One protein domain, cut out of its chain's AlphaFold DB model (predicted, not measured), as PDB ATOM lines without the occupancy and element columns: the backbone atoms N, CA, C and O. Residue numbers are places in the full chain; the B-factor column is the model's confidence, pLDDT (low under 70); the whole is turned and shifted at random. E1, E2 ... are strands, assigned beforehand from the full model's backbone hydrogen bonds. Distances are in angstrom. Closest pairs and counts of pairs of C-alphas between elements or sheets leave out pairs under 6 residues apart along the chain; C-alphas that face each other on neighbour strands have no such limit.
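Overview. This is residues 3 to 59 of the 70 residues of an uncharacterized protein of Rhodospirillales bacterium (UniProt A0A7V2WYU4). A long two-stranded hairpin, E2 and E3, is covered along one side by a shorter two-stranded ribbon, E1 and E4, which crosses it slantwise; the two ribbons are only partly face to face. The short ribbon lies over the half of the hairpin away from its turn at residues 30 and 31, and the turn end of the hairpin reaches well past it, while the links of residues 10 to 15 and 44 to 51 lie at the other end. The printed part has 57 residues, with four named strands in the order E1, E2, E3, E4 and no named helix, and its class is all strand. Each two-stranded sheet, E1 - E4 and E2 - E3, is antiparallel. The whole is loose, with a radius of gyration of the C-alphas of 14.0 A, and spans 45 by 16 by 15 A.

Arrangement. E1, residues 3 to 9, is the antiparallel neighbour of E4, residues 52 to 58, with 178 degrees between their directions. The C-alphas of Phe 5 and Val 56 face each other at 4.3 A; N 6 and O 55, at 3.0 A, and N 57 and O 4, at 2.9 A, are within hydrogen-bond range. E2, residues 16 to 29, and E3, residues 32 to 43, form an antiparallel hairpin with 167 degrees between their directions. Here N 22 and O 38, at 3.0 A, and N 36 and O 24, at 2.8 A, are within hydrogen-bond range. Between the two sheets, the closest C-alphas of E3 and E4 are those of Leu 41 and Phe 52, 6.6 A apart. Those of E1 and E3 are Gly 8 and Leu 41, at 7.3 A. E2 and E4 have one pair of C-alphas within 8 A, Leu 23 and Ala 58, at 7.9 A. E1 and E2 are near each other, with 7 pairs of C-alphas within 10 A, the closest at 8.3 A.

Along the chain. E1 begins at C-alpha 3, (127.732, 128.988, 112.187), and is 21.0 A long from first to last C-alpha. E2, the longest strand with 14 residues, measures 38.0 A and ends at C-alpha 29, (132.418, 137.779, 92.478). E3 measures 36.0 A. E4 measures 19.6 A and ends at C-alpha 58, (130.520, 129.933, 107.731).

Size, cuts and confidence. The two C-alphas farthest apart are those of Asp 13 and Gly 30, 45.3 A, while those of Lys 3 and Ile 59, the first and last printed, are 6.0 A apart. The printed part has no cut. The link from E2 to E3 is tight, those from E1 to E2 and from E3 to E4 are short, and no link is long. The mean pLDDT of the printed part is 86.5, and residues 46 to 49 are under 70.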
ATOM      1  N   LYS A   3     128.736 130.015 111.869       93.00
ATOM      2  CA  LYS A   3     127.732 128.988 112.187       93.00
ATOM      3  C   LYS A   3     128.196 128.072 113.308       93.00
ATOM      4  O   LYS A   3     127.397 127.666 114.143       93.00
ATOM      5  N   GLY A   4     129.468 127.705 113.284       92.69
ATOM      6  CA  GLY A   4     130.029 126.773 114.240       92.69
ATOM      7  C   GLY A   4     131.526 126.646 114.066       92.69
ATOM      8  O   GLY A   4     132.081 127.017 113.031       92.69
ATOM      9  N   PHE A   5     132.150 126.105 115.096       93.06
ATOM     10  CA  PHE A   5     133.576 125.882 115.153       93.06
ATOM     11  C   PHE A   5     133.879 124.694 116.061       93.06
ATOM     12  O   PHE A   5     133.087 124.330 116.933       93.06
ATOM     13  N   ASN A   6     135.042 124.103 115.853       90.31
ATOM     14  CA  ASN A   6     135.700 123.252 116.824       90.31
ATOM     15  C   ASN A   6     137.161 123.671 116.857       90.31
ATOM     16  O   ASN A   6     137.766 123.809 115.795       90.31
ATOM     17  N   ILE A   7     137.705 123.867 118.052       88.19
ATOM     18  CA  ILE A   7     139.104 124.227 118.238       88.19
ATOM     19  C   ILE A   7     139.640 123.541 119.490       88.19
ATOM     20  O   ILE A   7     138.932 123.380 120.486       88.19
ATOM     21  N   GLY A   8     140.894 123.114 119.431       86.31
ATOM     22  CA  GLY A   8     141.561 122.511 120.572       86.31
ATOM     23  C   GLY A   8     143.049 122.315 120.336       86.31
ATOM     24  O   GLY A   8     143.527 122.296 119.197       86.31
ATOM     25  N   TYR A   9     143.783 122.156 121.434       86.25
ATOM     26  CA  TYR A   9     145.180 121.748 121.378       86.25
ATOM     27  C   TYR A   9     145.296 120.320 120.864       86.25
ATOM     28  O   TYR A   9     144.493 119.446 121.194       86.25
ATOM     29  N   THR A  10     146.316 120.089 120.047       84.12
ATOM     30  CA  THR A  10     146.605 118.769 119.476       84.12
ATOM     31  C   THR A  10     147.633 117.993 120.299       84.12
ATOM     32  O   THR A  10     147.830 116.801 120.062       84.12
ATOM     33  N   ASP A  11     148.271 118.642 121.280       80.50
ATOM     34  CA  ASP A  11     149.273 118.048 122.156       80.50
ATOM     35  C   ASP A  11     149.121 118.434 123.640       80.50
ATOM     36  O   ASP A  11     149.291 119.583 124.041       80.50
ATOM     37  N   GLY A  12     148.887 117.415 124.476       74.38
ATOM     38  CA  GLY A  12     148.856 117.540 125.938       74.38
ATOM     39  C   GLY A  12     147.587 118.180 126.511       74.38
ATOM     40  O   GLY A  12     146.731 118.678 125.784       74.38
ATOM     41  N   ASP A  13     147.469 118.133 127.841       72.00
ATOM     42  CA  ASP A  13     146.469 118.906 128.583       72.00
ATOM     43  C   ASP A  13     146.985 120.337 128.751       72.00
ATOM     44  O   ASP A  13     148.055 120.560 129.325       72.00
ATOM     45  N   ARG A  14     146.244 121.299 128.207       75.50
ATOM     46  CA  ARG A  14     146.582 122.719 128.272       75.50
ATOM     47  C   ARG A  14     145.347 123.501 128.670       75.50
ATOM     48  O   ARG A  14     144.274 123.355 128.085       75.50
ATOM     49  N   HIS A  15     145.518 124.368 129.659       82.62
ATOM     50  CA  HIS A  15     144.443 125.223 130.133       82.62
ATOM     51  C   HIS A  15     144.181 126.320 129.099       82.62
ATOM     52  O   HIS A  15     145.051 127.148 128.823       82.62
ATOM     53  N   ILE A  16     142.975 126.325 128.529       81.94
ATOM     54  CA  ILE A  16     142.539 127.354 127.582       81.94
ATOM     55  C   ILE A  16     142.498 128.706 128.302       81.94
ATOM     56  O   ILE A  16     141.917 128.825 129.381       81.94
ATOM     57  N   PHE A  17     143.093 129.729 127.688       82.94
ATOM     58  CA  PHE A  17     143.053 131.102 128.184       82.94
ATOM     59  C   PHE A  17     142.218 132.011 127.291       82.94
ATOM     60  O   PHE A  17     141.360 132.737 127.789       82.94
ATOM     61  N   ARG A  18     142.445 131.967 125.976       84.00
ATOM     62  CA  ARG A  18     141.670 132.755 125.017       84.00
ATOM     63  C   ARG A  18     141.417 131.974 123.743       84.00
ATOM     64  O   ARG A  18     142.318 131.336 123.207       84.00
ATOM     65  N   GLU A  19     140.197 132.112 123.257       88.25
ATOM     66  CA  GLU A  19     139.759 131.668 121.946       88.25
ATOM     67  C   GLU A  19     139.275 132.887 121.158       88.25
ATOM     68  O   GLU A  19     138.558 133.735 121.699       88.25
ATOM     69  N   GLU A  20     139.696 132.996 119.902       89.94
ATOM     70  CA  GLU A  20     139.238 134.033 118.983       89.94
ATOM     71  C   GLU A  20     139.031 133.453 117.586       89.94
ATOM     72  O   GLU A  20     139.845 132.676 117.079       89.94
ATOM     73  N   ILE A  21     137.899 133.836 117.000       92.50
ATOM     74  CA  ILE A  21     137.452 133.443 115.671       92.50
ATOM     75  C   ILE A  21     136.979 134.707 114.983       92.50
ATOM     76  O   ILE A  21     136.016 135.322 115.450       92.50
ATOM     77  N   ASP A  22     137.619 135.044 113.872       92.88
ATOM     78  CA  ASP A  22     137.206 136.155 113.028       92.88
ATOM     79  C   ASP A  22     136.845 135.664 111.628       92.88
ATOM     80  O   ASP A  22     137.435 134.711 111.113       92.88
ATOM     81  N   LEU A  23     135.817 136.270 111.040       93.88
ATOM     82  CA  LEU A  23     135.318 135.921 109.715       93.88
ATOM     83  C   LEU A  23     135.114 137.180 108.882       93.88
ATOM     84  O   LEU A  23     134.153 137.923 109.096       93.88
ATOM     85  N   ASP A  24     135.908 137.302 107.826       94.56
ATOM     86  CA  ASP A  24     135.863 138.428 106.903       94.56
ATOM     87  C   ASP A  24     135.407 138.002 105.514       94.56
ATOM     88  O   ASP A  24     135.911 137.046 104.927       94.56
ATOM     89  N   ILE A  25     134.478 138.754 104.927       93.50
ATOM     90  CA  ILE A  25     134.192 138.625 103.496       93.50
ATOM     91  C   ILE A  25     135.252 139.426 102.744       93.50
ATOM     92  O   ILE A  25     135.237 140.655 102.765       93.50
ATOM     93  N   THR A  26     136.156 138.739 102.051       96.38
ATOM     94  CA  THR A  26     137.265 139.381 101.329       96.38
ATOM     95  C   THR A  26     136.945 139.655  99.865       96.38
ATOM     96  O   THR A  26     137.541 140.549  99.265       96.38
ATOM     97  N   ALA A  27     135.990 138.926  99.279       95.75
ATOM     98  CA  ALA A  27     135.518 139.173  97.921       95.75
ATOM     99  C   ALA A  27     134.106 138.624  97.679       95.75
ATOM    100  O   ALA A  27     133.714 137.591  98.223       95.75
ATOM    101  N   ILE A  28     133.371 139.290  96.784       93.50
ATOM    102  CA  ILE A  28     132.134 138.787  96.178       93.50
ATOM    103  C   ILE A  28     132.283 138.937  94.663       93.50
ATOM    104  O   ILE A  28     132.494 140.042  94.165       93.50
ATOM    105  N   GLN A  29     132.221 137.827  93.929       93.19
ATOM    106  CA  GLN A  29     132.418 137.779  92.478       93.19
ATOM    107  C   GLN A  29     131.333 136.903  91.848       93.19
ATOM    108  O   GLN A  29     131.381 135.673  91.921       93.19
ATOM    109  N   GLY A  30     130.324 137.543  91.254       87.75
ATOM    110  CA  GLY A  30     129.116 136.852  90.798       87.75
ATOM    111  C   GLY A  30     128.458 136.098  91.956       87.75
ATOM    112  O   GLY A  30     128.148 136.690  92.987       87.75
ATOM    113  N   ASN A  31     128.306 134.781  91.804       88.44
ATOM    114  CA  ASN A  31     127.683 133.902  92.798       88.44
ATOM    115  C   ASN A  31     128.703 133.273  93.768       88.44
ATOM    116  O   ASN A  31     128.364 132.349  94.506       88.44
ATOM    117  N   THR A  32     129.957 133.734  93.754       91.50
ATOM    118  CA  THR A  32     131.017 133.250  94.645       91.50
ATOM    119  C   THR A  32     131.316 134.286  95.722       91.50
ATOM    120  O   THR A  32     131.589 135.446  95.414       91.50
ATOM    121  N   VAL A  33     131.297 133.855  96.984       92.81
ATOM    122  CA  VAL A  33     131.692 134.660  98.148       92.81
ATOM    123  C   VAL A  33     132.943 134.038  98.756       92.81
ATOM    124  O   VAL A  33     132.920 132.879  99.172       92.81
ATOM    125  N   THR A  34     134.031 134.798  98.809       95.25
ATOM    126  CA  THR A  34     135.262 134.396  99.491       95.25
ATOM    127  C   THR A  34     135.213 134.900 100.924       95.25
ATOM    128  O   THR A  34     135.039 136.095 101.164       95.25
ATOM    129  N   VAL A  35     135.365 133.977 101.871       93.88
ATOM    130  CA  VAL A  35     135.400 134.268 103.305       93.88
ATOM    131  C   VAL A  35     136.782 133.887 103.825       93.88
ATOM    132  O   VAL A  35     137.184 132.731 103.688       93.88
ATOM    133  N   ALA A  36     137.511 134.855 104.374       94.19
ATOM    134  CA  ALA A  36     138.691 134.608 105.187       94.19
ATOM    135  C   ALA A  36     138.253 134.274 106.613       94.19
ATOM    136  O   ALA A  36     137.235 134.769 107.098       94.19
ATOM    137  N   ALA A  37     138.993 133.372 107.242       92.00
ATOM    138  CA  ALA A  37     138.673 132.874 108.560       92.00
ATOM    139  C   ALA A  37     139.966 132.785 109.368       92.00
ATOM    140  O   ALA A  37     140.838 131.973 109.045       92.00
ATOM    141  N   ASP A  38     140.075 133.632 110.385       90.19
ATOM    142  CA  ASP A  38     141.244 133.738 111.248       90.19
ATOM    143  C   ASP A  38     140.961 133.079 112.601       90.19
ATOM    144  O   ASP A  38     139.891 133.245 113.193       90.19
ATOM    145  N   PHE A  39     141.935 132.298 113.076       85.62
ATOM    146  CA  PHE A  39     141.809 131.444 114.259       85.62
ATOM    147  C   PHE A  39     142.961 131.638 115.223       85.62
ATOM    148  O   PHE A  39     144.124 131.516 114.838       85.62
ATOM    149  N   LEU A  40     142.631 131.839 116.498       86.88
ATOM    150  CA  LEU A  40     143.599 131.868 117.586       86.88
ATOM    151  C   LEU A  40     143.102 131.032 118.766       86.88
ATOM    152  O   LEU A  40     142.033 131.290 119.324       86.88
ATOM    153  N   LEU A  41     143.943 130.097 119.208       86.88
ATOM    154  CA  LEU A  41     143.832 129.458 120.514       86.88
ATOM    155  C   LEU A  41     145.082 129.794 121.332       86.88
ATOM    156  O   LEU A  41     146.201 129.550 120.886       86.88
ATOM    157  N   ARG A  42     144.894 130.386 122.512       86.75
ATOM    158  CA  ARG A  42     145.972 130.783 123.425       86.75
ATOM    159  C   ARG A  42     145.797 130.114 124.776       86.75
ATOM    160  O   ARG A  42     144.680 130.065 125.306       86.75
ATOM    161  N   ASP A  43     146.889 129.611 125.337       83.56
ATOM    162  CA  ASP A  43     146.887 128.927 126.626       83.56
ATOM    163  C   ASP A  43     147.218 129.904 127.764       83.56
ATOM    164  O   ASP A  43     147.548 131.077 127.545       83.56
ATOM    165  N   SER A  44     147.087 129.440 129.006       78.19
ATOM    166  CA  SER A  44     147.354 130.267 130.189       78.19
ATOM    167  C   SER A  44     148.838 130.529 130.444       78.19
ATOM    168  O   SER A  44     149.159 131.409 131.244       78.19
ATOM    169  N   SER A  45     149.740 129.818 129.758       77.94
ATOM    170  CA  SER A  45     151.170 130.129 129.775       77.94
ATOM    171  C   SER A  45     151.474 131.418 129.003       77.94
ATOM    172  O   SER A  45     152.486 132.073 129.254       77.94
ATOM    173  N   GLY A  46     150.565 131.821 128.108       67.00
ATOM    174  CA  GLY A  46     150.692 133.013 127.279       67.00
ATOM    175  C   GLY A  46     151.480 132.775 125.992       67.00
ATOM    176  O   GLY A  46     151.661 133.723 125.223       67.00
ATOM    177  N   HIS A  47     151.912 131.540 125.727       69.44
ATOM    178  CA  HIS A  47     152.492 131.152 124.448       69.44
ATOM    179  C   HIS A  47     151.385 130.992 123.393       69.44
ATOM    180  O   HIS A  47     150.307 130.467 123.653       69.44
ATOM    181  N   ILE A  48     151.633 131.527 122.195       66.00
ATOM    182  CA  ILE A  48     150.681 131.509 121.068       66.00
ATOM    183  C   ILE A  48     151.022 130.464 120.002       66.00
ATOM    184  O   ILE A  48     150.213 130.233 119.113       66.00
ATOM    185  N   ASP A  49     152.197 129.837 120.106       66.88
ATOM    186  CA  ASP A  49     152.749 128.925 119.092       66.88
ATOM    187  C   ASP A  49     152.480 127.444 119.400       66.88
ATOM    188  O   ASP A  49     153.056 126.546 118.780       66.88
ATOM    189  N   ASP A  50     151.615 127.160 120.372       78.25
ATOM    190  CA  ASP A  50     151.228 125.788 120.660       78.25
ATOM    191  C   ASP A  50     150.386 125.213 119.530       78.25
ATOM    192  O   ASP A  50     149.549 125.892 118.940       78.25
ATOM    193  N   ARG A  51     150.599 123.934 119.210       81.81
ATOM    194  CA  ARG A  51     149.917 123.306 118.079       81.81
ATOM    195  C   ARG A  51     148.438 123.125 118.397       81.81
ATOM    196  O   ARG A  51     148.044 122.172 119.072       81.81
ATOM    197  N   PHE A  52     147.609 124.000 117.847       85.25
ATOM    198  CA  PHE A  52     146.159 123.861 117.850       85.25
ATOM    199  C   PHE A  52     145.636 123.538 116.449       85.25
ATOM    200  O   PHE A  52     146.299 123.757 115.435       85.25
ATOM    201  N   GLY A  53     144.439 122.967 116.401       85.56
ATOM    202  CA  GLY A  53     143.759 122.621 115.161       85.56
ATOM    203  C   GLY A  53     142.251 122.624 115.351       85.56
ATOM    204  O   GLY A  53     141.749 122.775 116.466       85.56
ATOM    205  N   GLY A  54     141.524 122.477 114.247       87.62
ATOM    206  CA  GLY A  54     140.080 122.616 114.276       87.62
ATOM    207  C   GLY A  54     139.464 122.855 112.910       87.62
ATOM    208  O   GLY A  54     140.097 122.665 111.871       87.62
ATOM    209  N   TRP A  55     138.211 123.286 112.924       90.81
ATOM    210  CA  TRP A  55     137.480 123.706 111.737       90.81
ATOM    211  C   TRP A  55     136.539 124.843 112.084       90.81
ATOM    212  O   TRP A  55     136.069 124.943 113.218       90.81
ATOM    213  N   VAL A  56     136.188 125.631 111.066       91.75
ATOM    214  CA  VAL A  56     135.106 126.608 111.148       91.75
ATOM    215  C   VAL A  56     134.167 126.529 109.980       91.75
ATOM    216  O   VAL A  56     134.536 126.247 108.843       91.75
ATOM    217  N   GLN A  57     132.907 126.765 110.314       93.12
ATOM    218  CA  GLN A  57     131.803 126.767 109.397       93.12
ATOM    219  C   GLN A  57     131.227 128.176 109.292       93.12
ATOM    220  O   GLN A  57     130.745 128.745 110.276       93.12
ATOM    221  N   ALA A  58     131.215 128.703 108.071       91.00
ATOM    222  CA  ALA A  58     130.520 129.933 107.731       91.00
ATOM    223  C   ALA A  58     129.191 129.628 107.020       91.00
ATOM    224  O   ALA A  58     129.096 128.694 106.225       91.00
ATOM    225  N   ILE A  59     128.163 130.435 107.294       92.19
ATOM    226  CA  ILE A  59     126.972 130.557 106.445       92.19
ATOM    227  C   ILE A  59     127.079 131.859 105.654       92.19
ATOM    228  O   ILE A  59     127.345 132.925 106.227       92.19
TER     229      ILE A  59